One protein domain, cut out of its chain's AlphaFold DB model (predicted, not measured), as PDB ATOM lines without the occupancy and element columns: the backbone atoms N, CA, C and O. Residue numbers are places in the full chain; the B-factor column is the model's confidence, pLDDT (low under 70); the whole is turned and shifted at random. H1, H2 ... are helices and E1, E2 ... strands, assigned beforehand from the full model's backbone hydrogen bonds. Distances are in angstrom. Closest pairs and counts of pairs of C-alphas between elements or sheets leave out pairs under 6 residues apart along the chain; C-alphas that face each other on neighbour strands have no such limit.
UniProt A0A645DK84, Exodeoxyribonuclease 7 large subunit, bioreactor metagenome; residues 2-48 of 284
ATOM      1  N   HIS A   2     247.599 152.520 223.359       61.12
ATOM      2  CA  HIS A   2     247.547 153.750 224.149       61.12
ATOM      3  C   HIS A   2     248.968 154.118 224.555       61.12
ATOM      4  O   HIS A   2     249.579 153.415 225.350       61.12
ATOM      5  N   ILE A   3     249.505 155.181 223.963       69.25
ATOM      6  CA  ILE A   3     250.817 155.732 224.307       69.25
ATOM      7  C   ILE A   3     250.616 156.988 225.141       69.25
ATOM      8  O   ILE A   3     249.788 157.837 224.802       69.25
ATOM      9  N   LEU A   4     251.369 157.106 226.229       76.44
ATOM     10  CA  LEU A   4     251.394 158.332 227.006       76.44
ATOM     11  C   LEU A   4     252.320 159.315 226.282       76.44
ATOM     12  O   LEU A   4     253.481 159.005 226.023       76.44
ATOM     13  N   VAL A   5     251.797 160.480 225.907       82.50
ATOM     14  CA  VAL A   5     252.547 161.486 225.145       82.50
ATOM     15  C   VAL A   5     252.613 162.798 225.908       82.50
ATOM     16  O   VAL A   5     251.596 163.312 226.376       82.50
ATOM     17  N   TYR A   6     253.814 163.362 226.014       84.69
ATOM     18  CA  TYR A   6     254.008 164.704 226.540       84.69
ATOM     19  C   TYR A   6     253.813 165.706 225.404       84.69
ATOM     20  O   TYR A   6     254.572 165.722 224.430       84.69
ATOM     21  N   VAL A   7     252.765 166.523 225.503       89.06
ATOM     22  CA  VAL A   7     252.355 167.448 224.441       89.06
ATOM     23  C   VAL A   7     252.435 168.898 224.891       89.06
ATOM     24  O   VAL A   7     251.987 169.260 225.978       89.06
ATOM     25  N   GLN A   8     252.957 169.748 224.013       86.62
ATOM     26  CA  GLN A   8     252.909 171.193 224.153       86.62
ATOM     27  C   GLN A   8     251.802 171.749 223.257       86.62
ATOM     28  O   GLN A   8     251.794 171.540 222.043       86.62
ATOM     29  N   VAL A   9     250.859 172.476 223.854       86.81
ATOM     30  CA  VAL A   9     249.786 173.152 223.117       86.81
ATOM     31  C   VAL A   9     250.316 174.474 222.565       86.81
ATOM     32  O   VAL A   9     250.817 175.309 223.318       86.81
ATOM     33  N   GLN A  10     250.184 174.687 221.259       85.06
ATOM     34  CA  GLN A  10     250.462 175.959 220.599       85.06
ATOM     35  C   GLN A  10     249.191 176.474 219.932       85.06
ATOM     36  O   GLN A  10     248.509 175.735 219.235       85.06
ATOM     37  N   PHE A  11     248.871 177.751 220.121       84.56
ATOM     38  CA  PHE A  11     247.736 178.383 219.456       84.56
ATOM     39  C   PHE A  11     248.218 179.486 218.518       84.56
ATOM     40  O   PHE A  11     248.995 180.353 218.916       84.56
ATOM     41  N   SER A  12     247.726 179.462 217.280       81.88
ATOM     42  CA  SER A  12     247.926 180.516 216.289       81.88
ATOM     43  C   SER A  12     246.580 181.025 215.791       81.88
ATOM     44  O   SER A  12     245.713 180.246 215.406       81.88
ATOM     45  N   SER A  13     246.417 182.343 215.714       75.00
ATOM     46  CA  SER A  13     245.218 182.986 215.159       75.00
ATOM     47  C   SER A  13     244.946 182.649 213.687       75.00
ATOM     48  O   SER A  13     243.826 182.838 213.229       75.00
ATOM     49  N   LEU A  14     245.957 182.177 212.949       77.62
ATOM     50  CA  LEU A  14     245.844 181.789 211.536       77.62
ATOM     51  C   LEU A  14     245.550 180.293 211.343       77.62
ATOM     52  O   LEU A  14     244.872 179.939 210.384       77.62
ATOM     53  N   TYR A  15     246.049 179.426 212.232       72.69
ATOM     54  CA  TYR A  15     246.014 177.961 212.064       72.69
ATOM     55  C   TYR A  15     245.244 177.216 213.166       72.69
ATOM     56  O   TYR A  15     245.072 176.004 213.086       72.69
ATOM     57  N   GLY A  16     244.752 177.927 214.181       83.56
ATOM     58  CA  GLY A  16     244.023 177.350 215.302       83.56
ATOM     59  C   GLY A  16     244.934 176.722 216.357       83.56
ATOM     60  O   GLY A  16     246.054 177.175 216.600       83.56
ATOM     61  N   LEU A  17     244.398 175.715 217.045       86.94
ATOM     62  CA  LEU A  17     245.028 175.040 218.176       86.94
ATOM     63  C   LEU A  17     245.792 173.809 217.669       86.94
ATOM     64  O   LEU A  17     245.202 172.918 217.062       86.94
ATOM     65  N   SER A  18     247.094 173.771 217.926       82.94
ATOM     66  CA  SER A  18     248.024 172.729 217.494       82.94
ATOM     67  C   SER A  18     248.642 172.034 218.702       82.94
ATOM     68  O   SER A  18     248.992 172.673 219.694       82.94
ATOM     69  N   LEU A  19     248.809 170.716 218.612       85.81
ATOM     70  CA  LEU A  19     249.497 169.905 219.615       85.81
ATOM     71  C   LEU A  19     250.854 169.480 219.056       85.81
ATOM     72  O   LEU A  19     250.918 168.834 218.013       85.81
ATOM     73  N   VAL A  20     251.934 169.836 219.748       83.56
ATOM     74  CA  VAL A  20     253.298 169.416 219.412       83.56
ATOM     75  C   VAL A  20     253.720 168.335 220.402       83.56
ATOM     76  O   VAL A  20     253.860 168.600 221.594       83.56
ATOM     77  N   ILE A  21     253.901 167.106 219.922       86.44
ATOM     78  CA  ILE A  21     254.385 165.989 220.744       86.44
ATOM     79  C   ILE A  21     255.878 166.208 220.995       86.44
ATOM     80  O   ILE A  21     256.653 166.303 220.048       86.44
ATOM     81  N   THR A  22     256.266 166.342 222.263       83.38
ATOM     82  CA  THR A  22     257.656 166.612 222.672       83.38
ATOM     83  C   THR A  22     258.347 165.352 223.187       83.38
ATOM     84  O   THR A  22     259.556 165.226 223.035       83.38
ATOM     85  N   ASP A  23     257.583 164.423 223.771       79.75
ATOM     86  CA  ASP A  23     258.096 163.147 224.272       79.75
ATOM     87  C   ASP A  23     257.005 162.061 224.263       79.75
ATOM     88  O   ASP A  23     255.808 162.376 224.236       79.75
ATOM     89  N   ILE A  24     257.407 160.791 224.274       78.94
ATOM     90  CA  ILE A  24     256.520 159.618 224.280       78.94
ATOM     91  C   ILE A  24     257.047 158.625 225.317       78.94
ATOM     92  O   ILE A  24     258.203 158.220 225.239       78.94
ATOM     93  N   ASP A  25     256.193 158.183 226.240       73.62
ATOM     94  CA  ASP A  25     256.516 157.122 227.192       73.62
ATOM     95  C   ASP A  25     255.901 155.781 226.737       73.62
ATOM     96  O   ASP A  25     254.699 155.547 226.920       73.62
ATOM     97  N   PRO A  26     256.701 154.880 226.130       61.00
ATOM     98  CA  PRO A  26     256.241 153.560 225.710       61.00
ATOM     99  C   PRO A  26     256.079 152.572 226.878       61.00
ATOM    100  O   PRO A  26     255.479 151.516 226.689       61.00
ATOM    101  N   THR A  27     256.594 152.873 228.080       64.69
ATOM    102  CA  THR A  27     256.528 151.951 229.231       64.69
ATOM    103  C   THR A  27     255.128 151.860 229.836       64.69
ATOM    104  O   THR A  27     254.762 150.821 230.387       64.69
ATOM    105  N   PHE A  28     254.310 152.900 229.652       63.12
ATOM    106  CA  PHE A  28     252.920 152.940 230.106       63.12
ATOM    107  C   PHE A  28     252.072 151.802 229.510       63.12
ATOM    108  O   PHE A  28     251.367 151.106 230.237       63.12
ATOM    109  N   THR A  29     252.192 151.557 228.202       62.88
ATOM    110  CA  THR A  29     251.439 150.500 227.505       62.88
ATOM    111  C   THR A  29     251.853 149.098 227.961       62.88
ATOM    112  O   THR A  29     251.009 148.214 228.085       62.88
ATOM    113  N   VAL A  30     253.145 148.895 228.238       66.69
ATOM    114  CA  VAL A  30     253.688 147.602 228.691       66.69
ATOM    115  C   VAL A  30     253.191 147.265 230.101       66.69
ATOM    116  O   VAL A  30     252.820 146.124 230.369       66.69
ATOM    117  N   GLY A  31     253.124 148.258 230.994       75.44
ATOM    118  CA  GLY A  31     252.596 148.072 232.348       75.44
ATOM    119  C   GLY A  31     251.108 147.707 232.380       75.44
ATOM    120  O   GLY A  31     250.709 146.850 233.165       75.44
ATOM    121  N   GLU A  32     250.294 148.314 231.511       76.50
ATOM    122  CA  GLU A  32     248.859 148.015 231.395       76.50
ATOM    123  C   GLU A  32     248.608 146.579 230.900       76.50
ATOM    124  O   GLU A  32     247.785 145.863 231.471       76.50
ATOM    125  N   GLN A  33     249.361 146.125 229.892       77.31
ATOM    126  CA  GLN A  33     249.252 144.764 229.356       77.31
ATOM    127  C   GLN A  33     249.646 143.695 230.379       77.31
ATOM    128  O   GLN A  33     248.937 142.702 230.532       77.31
ATOM    129  N   GLU A  34     250.740 143.902 231.114       82.38
ATOM    130  CA  GLU A  34     251.166 142.953 232.148       82.38
ATOM    131  C   GLU A  34     250.167 142.896 233.313       82.38
ATOM    132  O   GLU A  34     249.913 141.821 233.862       82.38
ATOM    133  N   LEU A  35     249.548 144.026 233.672       84.69
ATOM    134  CA  LEU A  35     248.497 144.061 234.688       84.69
ATOM    135  C   LEU A  35     247.269 143.260 234.237       84.69
ATOM    136  O   LEU A  35     246.810 142.391 234.982       84.69
ATOM    137  N   LEU A  36     246.797 143.481 233.005       84.75
ATOM    138  CA  LEU A  36     245.686 142.727 232.418       84.75
ATOM    139  C   LEU A  36     245.989 141.220 232.389       84.75
ATOM    140  O   LEU A  36     245.166 140.401 232.795       84.75
ATOM    141  N   ARG A  37     247.207 140.845 231.982       88.31
ATOM    142  CA  ARG A  37     247.666 139.449 231.956       88.31
ATOM    143  C   ARG A  37     247.593 138.812 233.346       88.31
ATOM    144  O   ARG A  37     247.080 137.703 233.510       88.31
ATOM    145  N   GLN A  38     248.054 139.519 234.378       90.19
ATOM    146  CA  GLN A  38     247.981 139.044 235.762       90.19
ATOM    147  C   GLN A  38     246.543 138.907 236.271       90.19
ATOM    148  O   GLN A  38     246.253 137.976 237.027       90.19
ATOM    149  N   GLU A  39     245.642 139.809 235.883       91.94
ATOM    150  CA  GLU A  39     244.216 139.713 236.209       91.94
ATOM    151  C   GLU A  39     243.574 138.482 235.565       91.94
ATOM    152  O   GLU A  39     242.910 137.711 236.262       91.94
ATOM    153  N   THR A  40     243.850 138.234 234.284       91.50
ATOM    154  CA  THR A  40     243.386 137.045 233.558       91.50
ATOM    155  C   THR A  40     243.864 135.758 234.234       91.50
ATOM    156  O   THR A  40     243.053 134.877 234.525       91.50
ATOM    157  N   ILE A  41     245.153 135.662 234.587       93.12
ATOM    158  CA  ILE A  41     245.707 134.498 235.304       93.12
ATOM    159  C   ILE A  41     245.015 134.301 236.657       93.12
ATOM    160  O   ILE A  41     244.641 133.180 237.008       93.12
ATOM    161  N   LYS A  42     244.840 135.374 237.440       94.06
ATOM    162  CA  LYS A  42     244.152 135.302 238.739       94.06
ATOM    163  C   LYS A  42     242.722 134.812 238.569       94.06
ATOM    164  O   LYS A  42     242.290 133.952 239.333       94.06
ATOM    165  N   ARG A  43     242.008 135.327 237.569       95.56
ATOM    166  CA  ARG A  43     240.634 134.935 237.273       95.56
ATOM    167  C   ARG A  43     240.534 133.450 236.923       95.56
ATOM    168  O   ARG A  43     239.779 132.741 237.578       95.56
ATOM    169  N   LEU A  44     241.362 132.959 236.001       94.56
ATOM    170  CA  LEU A  44     241.397 131.540 235.619       94.56
ATOM    171  C   LEU A  44     241.703 130.614 236.806       94.56
ATOM    172  O   LEU A  44     241.127 129.532 236.913       94.56
ATOM    173  N   LYS A  45     242.582 131.041 237.722       95.06
ATOM    174  CA  LYS A  45     242.882 130.295 238.955       95.06
ATOM    175  C   LYS A  45     241.719 130.298 239.943       95.06
ATOM    176  O   LYS A  45     241.417 129.256 240.511       95.06
ATOM    177  N   MET A  46     241.066 131.444 240.149       95.38
ATOM    178  CA  MET A  46     239.898 131.547 241.034       95.38
ATOM    179  C   MET A  46     238.720 130.710 240.531       95.38
ATOM    180  O   MET A  46     238.025 130.098 241.334       95.38
ATOM    181  N   GLU A  47     238.520 130.662 239.215       94.81
ATOM    182  CA  GLU A  47     237.474 129.853 238.584       94.81
ATOM    183  C   GLU A  47     237.866 128.363 238.460       94.81
ATOM    184  O   GLU A  47     237.078 127.554 237.980       94.81
ATOM    185  N   GLY A  48     239.064 127.971 238.918       93.75
ATOM    186  CA  GLY A  48     239.530 126.580 238.933       93.75
ATOM    187  C   GLY A  48     239.876 126.005 237.556       93.75
ATOM    188  O   GLY A  48     240.087 124.802 237.439       93.75
TER     189      GLY A  48
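AT A GLANCE: This is residues 2 to 48 of the 284 residues of the protein "Exodeoxyribonuclease 7 large subunit" of bioreactor metagenome (UniProt A0A645DK84). A long two-stranded hairpin, E1 and E2, runs on end to end with one helix, H1, in a thin rod; the far part of H1, from residue 33, sticks out free. The printed part has 47 residues, with E1, E2 and H1 in that order, the sheet antiparallel and the class mixed, helices and strands. It is extended, with a radius of gyration of the C-alphas of 18.8 A and spans of 62 by 16 by 8 A.

IN THESE COORDINATES: E1, residues 4 to 12, is 24.9 A long and begins at C-alpha 4 (251.394, 158.332, 227.006). E2, residues 16 to 25, is 26.6 A long and bends by 55 degrees at residue 22. H1, residues 27 to 46, is 28.8 A long and ends at C-alpha 46 (239.898, 131.547, 241.034).

HOW THE PARTS SIT: E1 and E2 form an antiparallel hairpin, at 157 degrees between directions, with N 8 and O 20 at 2.8 A. The closest C-alphas of E1 and H1, Leu 4 and Phe 28, are 6.4 A apart. In H1 every O i to N i+4 pair is within hydrogen-bond range.

THE WHOLE: The farthest C-alphas, Leu 14 and Gly 48, are 62.0 A apart. The printed part has no cut, and both links are tight. Residues 2 to 3 and 26 to 30 have pLDDT under 70.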